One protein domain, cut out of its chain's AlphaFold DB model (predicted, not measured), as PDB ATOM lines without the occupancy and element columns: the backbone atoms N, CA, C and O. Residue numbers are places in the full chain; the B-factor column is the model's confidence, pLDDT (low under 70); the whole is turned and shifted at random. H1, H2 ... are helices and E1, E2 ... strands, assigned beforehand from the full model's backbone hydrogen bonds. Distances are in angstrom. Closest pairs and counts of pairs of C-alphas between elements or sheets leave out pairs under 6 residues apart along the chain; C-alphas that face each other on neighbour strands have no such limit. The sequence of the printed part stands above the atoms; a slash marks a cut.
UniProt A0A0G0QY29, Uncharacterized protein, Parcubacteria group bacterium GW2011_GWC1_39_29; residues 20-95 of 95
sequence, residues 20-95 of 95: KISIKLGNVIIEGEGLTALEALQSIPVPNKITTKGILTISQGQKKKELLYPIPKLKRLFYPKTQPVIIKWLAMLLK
ATOM      1  N   LYS A  20     112.953 149.066 115.171       90.00
ATOM      2  CA  LYS A  20     111.556 149.039 115.599       90.00
ATOM      3  C   LYS A  20     111.284 147.748 116.350       90.00
ATOM      4  O   LYS A  20     111.663 146.666 115.901       90.00
ATOM      5  N   ILE A  21     110.620 147.861 117.490       91.06
ATOM      6  CA  ILE A  21     110.184 146.730 118.303       91.06
ATOM      7  C   ILE A  21     108.668 146.820 118.439       91.06
ATOM      8  O   ILE A  21     108.140 147.836 118.878       91.06
ATOM      9  N   SER A  22     107.972 145.750 118.076       90.50
ATOM     10  CA  SER A  22     106.525 145.611 118.220       90.50
ATOM     11  C   SER A  22     106.231 144.381 119.070       90.50
ATOM     12  O   SER A  22     106.807 143.312 118.865       90.50
ATOM     13  N   ILE A  23     105.377 144.531 120.075       90.88
ATOM     14  CA  ILE A  23     104.992 143.463 120.995       90.88
ATOM     15  C   ILE A  23     103.477 143.323 120.929       90.88
ATOM     16  O   ILE A  23     102.731 144.191 121.380       90.88
ATOM     17  N   LYS A  24     103.009 142.195 120.397       90.25
ATOM     18  CA  LYS A  24     101.588 141.845 120.374       90.25
ATOM     19  C   LYS A  24     101.236 141.026 121.611       90.25
ATOM     20  O   LYS A  24     101.669 139.883 121.741       90.25
ATOM     21  N   LEU A  25     100.435 141.597 122.502       88.50
ATOM     22  CA  LEU A  25      99.917 140.998 123.731       88.50
ATOM     23  C   LEU A  25      98.422 140.694 123.559       88.50
ATOM     24  O   LEU A  25      97.563 141.507 123.897       88.50
ATOM     25  N   GLY A  26      98.095 139.521 123.010       83.62
ATOM     26  CA  GLY A  26      96.707 139.174 122.676       83.62
ATOM     27  C   GLY A  26      96.098 140.171 121.681       83.62
ATOM     28  O   GLY A  26      96.468 140.166 120.507       83.62
ATOM     29  N   ASN A  27      95.200 141.033 122.171       83.88
ATOM     30  CA  ASN A  27      94.499 142.052 121.378       83.88
ATOM     31  C   ASN A  27      95.193 143.422 121.364       83.88
ATOM     32  O   ASN A  27      94.756 144.308 120.637       83.88
ATOM     33  N   VAL A  28      96.248 143.615 122.156       86.75
ATOM     34  CA  VAL A  28      96.972 144.890 122.233       86.75
ATOM     35  C   VAL A  28      98.290 144.764 121.483       86.75
ATOM     36  O   VAL A  28      98.992 143.765 121.629       86.75
ATOM     37  N   ILE A  29      98.639 145.775 120.694       89.06
ATOM     38  CA  ILE A  29      99.954 145.899 120.060       89.06
ATOM     39  C   ILE A  29     100.601 147.155 120.632       89.06
ATOM     40  O   ILE A  29      99.996 148.225 120.608       89.06
ATOM     41  N   ILE A  30     101.800 147.004 121.189       90.06
ATOM     42  CA  ILE A  30     102.616 148.110 121.696       90.06
ATOM     43  C   ILE A  30     103.906 148.168 120.891       90.06
ATOM     44  O   ILE A  30     104.521 147.136 120.627       90.06
ATOM     45  N   GLU A  31     104.298 149.370 120.487       91.19
ATOM     46  CA  GLU A  31     105.408 149.580 119.563       91.19
ATOM     47  C   GLU A  31     106.332 150.672 120.081       91.19
ATOM     48  O   GLU A  31     105.901 151.587 120.786       91.19
ATOM     49  N   GLY A  32     107.610 150.548 119.747       90.69
ATOM     50  CA  GLY A  32     108.642 151.508 120.094       90.69
ATOM     51  C   GLY A  32     109.715 151.524 119.022       90.69
ATOM     52  O   GLY A  32     110.030 150.499 118.410       90.69
ATOM     53  N   GLU A  33     110.256 152.709 118.774       89.81
ATOM     54  CA  GLU A  33     111.273 152.948 117.758       89.81
ATOM     55  C   GLU A  33     112.439 153.715 118.381       89.81
ATOM     56  O   GLU A  33     112.248 154.524 119.288       89.81
ATOM     57  N   GLY A  34     113.652 153.448 117.909       88.75
ATOM     58  CA  GLY A  34     114.857 154.103 118.407       88.75
ATOM     59  C   GLY A  34     116.044 153.909 117.473       88.75
ATOM     60  O   GLY A  34     115.974 153.139 116.509       88.75
ATOM     61  N   LEU A  35     117.149 154.599 117.754       85.94
ATOM     62  CA  LEU A  35     118.401 154.394 117.016       85.94
ATOM     63  C   LEU A  35     119.056 153.082 117.448       85.94
ATOM     64  O   LEU A  35     119.665 152.379 116.643       85.94
ATOM     65  N   THR A  36     118.884 152.724 118.721       84.81
ATOM     66  CA  THR A  36     119.318 151.440 119.270       84.81
ATOM     67  C   THR A  36     118.129 150.574 119.681       84.81
ATOM     68  O   THR A  36     117.050 151.060 120.013       84.81
ATOM     69  N   ALA A  37     118.339 149.257 119.737       85.06
ATOM     70  CA  ALA A  37     117.338 148.323 120.253       85.06
ATOM     71  C   ALA A  37     116.980 148.574 121.737       85.06
ATOM     72  O   ALA A  37     115.888 148.211 122.169       85.06
ATOM     73  N   LEU A  38     117.877 149.202 122.512       87.31
ATOM     74  CA  LEU A  38     117.601 149.620 123.891       87.31
ATOM     75  C   LEU A  38     116.633 150.795 123.935       87.31
ATOM     76  O   LEU A  38     115.620 150.707 124.622       87.31
ATOM     77  N   GLU A  39     116.910 151.843 123.169       87.06
ATOM     78  CA  GLU A  39     116.024 153.004 123.061       87.06
ATOM     79  C   GLU A  39     114.648 152.605 122.533       87.06
ATOM     80  O   GLU A  39     113.636 152.988 123.115       87.06
ATOM     81  N   ALA A  40     114.603 151.765 121.493       88.69
ATOM     82  CA  ALA A  40     113.350 151.266 120.941       88.69
ATOM     83  C   ALA A  40     112.516 150.539 122.005       88.69
ATOM     84  O   ALA A  40     111.312 150.752 122.083       88.69
ATOM     85  N   LEU A  41     113.146 149.725 122.862       87.50
ATOM     86  CA  LEU A  41     112.461 148.998 123.931       87.50
ATOM     87  C   LEU A  41     112.031 149.911 125.087       87.50
ATOM     88  O   LEU A  41     110.962 149.705 125.656       87.50
ATOM     89  N   GLN A  42     112.846 150.907 125.437       88.38
ATOM     90  CA  GLN A  42     112.530 151.895 126.475       88.38
ATOM     91  C   GLN A  42     111.428 152.866 126.043       88.38
ATOM     92  O   GLN A  42     110.684 153.355 126.890       88.38
ATOM     93  N   SER A  43     111.290 153.108 124.739       88.44
ATOM     94  CA  SER A  43     110.192 153.889 124.172       88.44
ATOM     95  C   SER A  43     108.845 153.158 124.230       88.44
ATOM     96  O   SER A  43     107.809 153.805 124.061       88.44
ATOM     97  N   ILE A  44     108.826 151.835 124.445       88.69
ATOM     98  CA  ILE A  44     107.575 151.082 124.566       88.69
ATOM     99  C   ILE A  44     106.946 151.374 125.934       88.69
ATOM    100  O   ILE A  44     107.595 151.156 126.961       88.69
ATOM    101  N   PRO A  45     105.666 151.786 125.988       84.69
ATOM    102  CA  PRO A  45     104.974 151.943 127.258       84.69
ATOM    103  C   PRO A  45     104.899 150.594 127.978       84.69
ATOM    104  O   PRO A  45     104.424 149.601 127.423       84.69
ATOM    105  N   VAL A  46     105.364 150.555 129.228       85.19
ATOM    106  CA  VAL A  46     105.347 149.331 130.034       85.19
ATOM    107  C   VAL A  46     103.890 148.926 130.291       85.19
ATOM    108  O   VAL A  46     103.143 149.686 130.908       85.19
ATOM    109  N   PRO A  47     103.449 147.737 129.849       83.69
ATOM    110  CA  PRO A  47     102.077 147.300 130.060       83.69
ATOM    111  C   PRO A  47     101.839 146.966 131.539       83.69
ATOM    112  O   PRO A  47     102.561 146.160 132.126       83.69
ATOM    113  N   ASN A  48     100.767 147.514 132.125       80.88
ATOM    114  CA  ASN A  48     100.394 147.286 133.532       80.88
ATOM    115  C   ASN A  48     100.219 145.800 133.880       80.88
ATOM    116  O   ASN A  48     100.463 145.379 135.012       80.88
ATOM    117  N   LYS A  49      99.768 144.985 132.918       81.44
ATOM    118  CA  LYS A  49      99.527 143.558 133.126       81.44
ATOM    119  C   LYS A  49      99.860 142.755 131.872       81.44
ATOM    120  O   LYS A  49      99.301 142.989 130.807       81.44
ATOM    121  N   ILE A  50     100.732 141.761 132.031       85.38
ATOM    122  CA  ILE A  50     101.053 140.763 131.003       85.38
ATOM    123  C   ILE A  50     100.500 139.417 131.472       85.38
ATOM    124  O   ILE A  50     101.084 138.769 132.347       85.38
ATOM    125  N   THR A  51      99.349 139.027 130.926       84.88
ATOM    126  CA  THR A  51      98.630 137.776 131.249       84.88
ATOM    127  C   THR A  51      98.660 136.751 130.127       84.88
ATOM    128  O   THR A  51      98.347 135.590 130.362       84.88
ATOM    129  N   THR A  52      99.046 137.153 128.921       87.44
ATOM    130  CA  THR A  52      99.043 136.302 127.733       87.44
ATOM    131  C   THR A  52     100.453 136.135 127.181       87.44
ATOM    132  O   THR A  52     101.353 136.940 127.437       87.44
ATOM    133  N   LYS A  53     100.666 135.048 126.431       89.50
ATOM    134  CA  LYS A  53     101.835 134.949 125.553       89.50
ATOM    135  C   LYS A  53     101.740 136.056 124.509       89.50
ATOM    136  O   LYS A  53     100.640 136.471 124.141       89.50
ATOM    137  N   GLY A  54     102.884 136.496 124.019       89.50
ATOM    138  CA  GLY A  54     102.930 137.565 123.038       89.50
ATOM    139  C   GLY A  54     103.984 137.324 121.986       89.50
ATOM    140  O   GLY A  54     104.887 136.504 122.157       89.50
ATOM    141  N   ILE A  55     103.821 138.030 120.880       91.69
ATOM    142  CA  ILE A  55     104.719 137.957 119.735       91.69
ATOM    143  C   ILE A  55     105.584 139.205 119.792       91.69
ATOM    144  O   ILE A  55     105.063 140.318 119.745       91.69
ATOM    145  N   LEU A  56     106.888 139.004 119.959       91.06
ATOM    146  CA  LEU A  56     107.896 140.043 119.853       91.06
ATOM    147  C   LEU A  56     108.388 140.070 118.410       91.06
ATOM    148  O   LEU A  56     108.959 139.094 117.924       91.06
ATOM    149  N   THR A  57     108.209 141.203 117.762       90.50
ATOM    150  CA  THR A  57     108.706 141.488 116.427       90.50
ATOM    151  C   THR A  57     109.770 142.559 116.536       90.50
ATOM    152  O   THR A  57     109.547 143.595 117.158       90.50
ATOM    153  N   ILE A  58     110.925 142.325 115.927       90.06
ATOM    154  CA  ILE A  58     111.996 143.316 115.841       90.06
ATOM    155  C   ILE A  58     112.342 143.487 114.378       90.06
ATOM    156  O   ILE A  58     112.566 142.497 113.674       90.06
ATOM    157  N   SER A  59     112.380 144.731 113.924       88.75
ATOM    158  CA  SER A  59     112.829 145.077 112.588       88.75
ATOM    159  C   SER A  59     113.904 146.151 112.621       88.75
ATOM    160  O   SER A  59     113.885 147.060 113.446       88.75
ATOM    161  N   GLN A  60     114.854 146.025 111.707       87.00
ATOM    162  CA  GLN A  60     115.902 147.001 111.454       87.00
ATOM    163  C   GLN A  60     116.139 147.022 109.944       87.00
ATOM    164  O   GLN A  60     116.572 146.021 109.368       87.00
ATOM    165  N   GLY A  61     115.766 148.125 109.291       83.00
ATOM    166  CA  GLY A  61     115.802 148.224 107.831       83.00
ATOM    167  C   GLY A  61     115.007 147.096 107.158       83.00
ATOM    168  O   GLY A  61     113.797 146.972 107.358       83.00
ATOM    169  N   GLN A  62     115.691 146.259 106.373       79.69
ATOM    170  CA  GLN A  62     115.093 145.102 105.686       79.69
ATOM    171  C   GLN A  62     115.033 143.828 106.546       79.69
ATOM    172  O   GLN A  62     114.339 142.875 106.191       79.69
ATOM    173  N   LYS A  63     115.747 143.782 107.676       85.25
ATOM    174  CA  LYS A  63     115.768 142.605 108.546       85.25
ATOM    175  C   LYS A  63     114.578 142.651 109.492       85.25
ATOM    176  O   LYS A  63     114.378 143.635 110.198       85.25
ATOM    177  N   LYS A  64     113.801 141.571 109.539       88.19
ATOM    178  CA  LYS A  64     112.668 141.407 110.454       88.19
ATOM    179  C   LYS A  64     112.725 140.025 111.084       88.19
ATOM    180  O   LYS A  64     112.947 139.037 110.386       88.19
ATOM    181  N   LYS A  65     112.493 139.950 112.391       90.31
ATOM    182  CA  LYS A  65     112.410 138.684 113.118       90.31
ATOM    183  C   LYS A  65     111.238 138.691 114.080       90.31
ATOM    184  O   LYS A  65     111.020 139.675 114.782       90.31
ATOM    185  N   GLU A  66     110.505 137.586 114.103       90.31
ATOM    186  CA  GLU A  66     109.351 137.381 114.975       90.31
ATOM    187  C   GLU A  66     109.620 136.210 115.915       90.31
ATOM    188  O   GLU A  66     110.128 135.163 115.508       90.31
ATOM    189  N   LEU A  67     109.316 136.402 117.196       90.62
ATOM    190  CA  LEU A  67     109.568 135.436 118.253       90.62
ATOM    191  C   LEU A  67     108.353 135.349 119.170       90.62
ATOM    192  O   LEU A  67     107.883 136.350 119.713       90.62
ATOM    193  N   LEU A  68     107.882 134.129 119.414       90.12
ATOM    194  CA  LEU A  68     106.865 133.886 120.426       90.12
ATOM    195  C   LEU A  68     107.511 133.895 121.814       90.12
ATOM    196  O   LEU A  68     108.363 133.059 122.123       90.12
ATOM    197  N   TYR A  69     107.089 134.820 122.672       90.31
ATOM    198  CA  TYR A  69     107.563 134.896 124.045       90.31
ATOM    199  C   TYR A  69     106.491 134.400 125.030       90.31
ATOM    200  O   TYR A  69     105.355 134.890 125.036       90.31
ATOM    201  N   PRO A  70     106.836 133.454 125.922       90.69
ATOM    202  CA  PRO A  70     105.996 133.121 127.059       90.69
ATOM    203  C   PRO A  70     105.964 134.277 128.070       90.69
ATOM    204  O   PRO A  70     106.908 135.064 128.173       90.69
ATOM    205  N   ILE A  71     104.895 134.329 128.869       89.62
ATOM    206  CA  ILE A  71     104.620 135.371 129.876       89.62
ATOM    207  C   ILE A  71     105.854 135.768 130.716       89.62
ATOM    208  O   ILE A  71     106.148 136.961 130.792       89.62
ATOM    209  N   PRO A  72     106.625 134.842 131.330       89.94
ATOM    210  CA  PRO A  72     107.781 135.230 132.143       89.94
ATOM    211  C   PRO A  72     108.888 135.925 131.336       89.94
ATOM    212  O   PRO A  72     109.524 136.843 131.851       89.94
ATOM    213  N   LYS A  73     109.109 135.538 130.070       89.75
ATOM    214  CA  LYS A  73     110.098 136.199 129.200       89.75
ATOM    215  C   LYS A  73     109.628 137.588 128.766       89.75
ATOM    216  O   LYS A  73     110.445 138.499 128.709       89.75
ATOM    217  N   LEU A  74     108.328 137.766 128.523       89.38
ATOM    218  CA  LEU A  74     107.748 139.084 128.248       89.38
ATOM    219  C   LEU A  74     107.892 140.036 129.424       89.38
ATOM    220  O   LEU A  74     108.336 141.160 129.240       89.38
ATOM    221  N   LYS A  75     107.586 139.583 130.643       88.75
ATOM    222  CA  LYS A  75     107.794 140.410 131.836       88.75
ATOM    223  C   LYS A  75     109.255 140.867 131.930       88.75
ATOM    224  O   LYS A  75     109.502 142.051 132.106       88.75
ATOM    225  N   ARG A  76     110.211 139.956 131.692       89.75
ATOM    226  CA  ARG A  76     111.665 140.228 131.648       89.75
ATOM    227  C   ARG A  76     112.101 141.288 130.628       89.75
ATOM    228  O   ARG A  76     113.085 141.969 130.895       89.75
ATOM    229  N   LEU A  77     111.390 141.476 129.514       87.50
ATOM    230  CA  LEU A  77     111.698 142.550 128.554       87.50
ATOM    231  C   LEU A  77     111.531 143.948 129.159       87.50
ATOM    232  O   LEU A  77     112.247 144.865 128.775       87.50
ATOM    233  N   PHE A  78     110.629 144.115 130.123       87.50
ATOM    234  CA  PHE A  78     110.341 145.421 130.715       87.50
ATOM    235  C   PHE A  78     111.091 145.684 132.028       87.50
ATOM    236  O   PHE A  78     110.941 146.754 132.607       87.50
ATOM    237  N   TYR A  79     111.919 144.747 132.504       89.00
ATOM    238  CA  TYR A  79     112.754 144.985 133.685       89.00
ATOM    239  C   TYR A  79     114.090 145.636 133.287       89.00
ATOM    240  O   TYR A  79     114.877 145.008 132.571       89.00
ATOM    241  N   PRO A  80     114.423 146.834 133.811       85.94
ATOM    242  CA  PRO A  80     115.611 147.587 133.399       85.94
ATOM    243  C   PRO A  80     116.926 146.807 133.524       85.94
ATOM    244  O   PRO A  80     117.777 146.865 132.645       85.94
ATOM    245  N   LYS A  81     117.081 146.007 134.589       87.88
ATOM    246  CA  LYS A  81     118.305 145.223 134.829       87.88
ATOM    247  C   LYS A  81     118.532 144.115 133.794       87.88
ATOM    248  O   LYS A  81     119.672 143.747 133.539       87.88
ATOM    249  N   THR A  82     117.467 143.562 133.212       88.25
ATOM    250  CA  THR A  82     117.557 142.445 132.256       88.25
ATOM    251  C   THR A  82     117.522 142.900 130.800       88.25
ATOM    252  O   THR A  82     117.934 142.135 129.927       88.25
ATOM    253  N   GLN A  83     117.085 144.134 130.532       86.81
ATOM    254  CA  GLN A  83     117.002 144.706 129.187       86.81
ATOM    255  C   GLN A  83     118.314 144.597 128.392       86.81
ATOM    256  O   GLN A  83     118.265 144.024 127.301       86.81
ATOM    257  N   PRO A  84     119.491 145.018 128.904       87.69
ATOM    258  CA  PRO A  84     120.729 144.983 128.120       87.69
ATOM    259  C   PRO A  84     121.106 143.573 127.647       87.69
ATOM    260  O   PRO A  84     121.529 143.378 126.508       87.69
ATOM    261  N   VAL A  85     120.903 142.567 128.505       88.00
ATOM    262  CA  VAL A  85     121.206 141.163 128.191       88.00
ATOM    263  C   VAL A  85     120.258 140.629 127.119       88.00
ATOM    264  O   VAL A  85     120.698 139.986 126.165       88.00
ATOM    265  N   ILE A  86     118.961 140.918 127.254       87.88
ATOM    266  CA  ILE A  86     117.932 140.484 126.301       87.88
ATOM    267  C   ILE A  86     118.158 141.145 124.942       87.88
ATOM    268  O   ILE A  86     118.117 140.468 123.920       87.88
ATOM    269  N   ILE A  87     118.466 142.439 124.921       86.12
ATOM    270  CA  ILE A  87     118.740 143.184 123.691       86.12
ATOM    271  C   ILE A  87     119.981 142.652 122.985       86.12
ATOM    272  O   ILE A  87     119.946 142.469 121.773       86.12
ATOM    273  N   LYS A  88     121.053 142.335 123.719       86.56
ATOM    274  CA  LYS A  88     122.250 141.717 123.131       86.56
ATOM    275  C   LYS A  88     121.916 140.395 122.431       86.56
ATOM    276  O   LYS A  88     122.391 140.151 121.324       86.56
ATOM    277  N   TRP A  89     121.068 139.574 123.050       86.00
ATOM    278  CA  TRP A  89     120.548 138.341 122.450       86.00
ATOM    279  C   TRP A  89     119.701 138.610 121.199       86.00
ATOM    280  O   TRP A  89     119.886 137.963 120.173       86.00
ATOM    281  N   LEU A  90     118.796 139.584 121.259       82.25
ATOM    282  CA  LEU A  90     117.923 139.953 120.143       82.25
ATOM    283  C   LEU A  90     118.696 140.541 118.954       82.25
ATOM    284  O   LEU A  90     118.427 140.187 117.810       82.25
ATOM    285  N   ALA A  91     119.697 141.378 119.221       80.06
ATOM    286  CA  ALA A  91     120.589 141.929 118.208       80.06
ATOM    287  C   ALA A  91     121.434 140.832 117.546       80.06
ATOM    288  O   ALA A  91     121.647 140.862 116.338       80.06
ATOM    289  N   MET A  92     121.874 139.828 118.314       82.31
ATOM    290  CA  MET A  92     122.564 138.660 117.762       82.31
ATOM    291  C   MET A  92     121.652 137.843 116.838       82.31
ATOM    292  O   MET A  92     122.120 137.332 115.831       82.31
ATOM    293  N   LEU A  93     120.350 137.763 117.132       75.38
ATOM    294  CA  LEU A  93     119.381 137.070 116.278       75.38
ATOM    295  C   LEU A  93     119.081 137.802 114.960       75.38
ATOM    296  O   LEU A  93     118.567 137.155 114.044       75.38
ATOM    297  N   LEU A  94     119.345 139.110 114.879       74.62
ATOM    298  CA  LEU A  94     119.170 139.945 113.683       74.62
ATOM    299  C   LEU A  94     120.427 140.042 112.805       74.62
ATOM    300  O   LEU A  94     120.334 140.563 111.693       74.62
ATOM    301  N   LYS A  95     121.594 139.598 113.280       66.44
ATOM    302  CA  LYS A  95     122.789 139.501 112.433       66.44
ATOM    303  C   LYS A  95     122.590 138.418 111.386       66.44
ATOM    304  O   LYS A  95     122.720 138.803 110.199       66.44
TER     305      LYS A  95
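What this domain is: This is residues 20 to 95 of the 95 residues of an uncharacterized protein of Parcubacteria group bacterium GW2011_GWC1_39_29 (UniProt A0A0G0QY29). One twisted sheet of four strands has three helices over one face, H1, H2 and H3, and its other face is bare. H1 lies low over the E2 side, H2 lies over E3, and the longest helix, H3, comes near the sheet with its residues 90 to 94. The printed part has 76 residues, with four named strands and three named helices along the chain as E1 E2 H1 E3 E4 H2 H3, a mixed class of helices and strands; the sheet's order is E2 E1 E3 E4, antiparallel throughout. The whole is compact and rounded, with a radius of gyration of the C-alphas of 11.3 A and spans of 30 by 25 by 19 A.

How they stand to each other: Begin at the sheet's inner strands, E1, residues 20 to 25, and E3, residues 54 to 60, where N 22 and O 57 are 2.8 A apart, within hydrogen-bond range. Edge strand E2, residues 28 to 34, forms a hairpin with E1; look at N 23 and O 30, 2.8 A. Edge strand E4, residues 63 to 69, forms a hairpin with E3; look at N 56 and O 67, 2.8 A. E2 and E4 are apart. H1, residues 37 to 42, is on the sheet over E2 at a height of 6.3 A, with the C-alphas of Gly 34 and Ala 40 closest at 4.1 A. E2, H1 and E3 make a split strand-helix-strand unit, two strands running the same way with E1 between them, and its crossover is right-handed. H2, residues 71 to 77, lies over E3 on the same face, 9.0 A high, along the strands at 17 degrees on the local plane; its closest C-alphas to E3 are Leu 74 and Gly 54, 7.3 A. H3, residues 83 to 94, is on that face too, at a height of 10.0 A, and touches H1 at a steep tilt of 41 degrees, opposite ways, closest at the C-alphas of Ala 37 and Ile 87, 6.3 A. H2 and H3 only just touch, only at the corner, with 3 pairs of C-alphas within 8 A, the closest being Leu 77 and Gln 83, 5.8 A. In H1, H2 and H3 every O i to N i+4 pair is within hydrogen-bond range.

Where its parts are: Find C-alpha 20 at (111.556, 149.039, 115.599), where E1 begins its 16.3 A. E2 covers 20.5 A, E3 19.8 A and E4 19.2 A. H1 and H2 are short; H3 runs 16.4 A to C-alpha 94 at (119.170, 139.945, 113.683).

The domain as a whole: The C-alphas farthest apart are those of Asn 48 and Lys 95, 31.7 A. The printed part has no cut, and its one long link is H1 to E3, 11 residues. Mean pLDDT of the printed part is 87.0, and residue 95 alone is under 70.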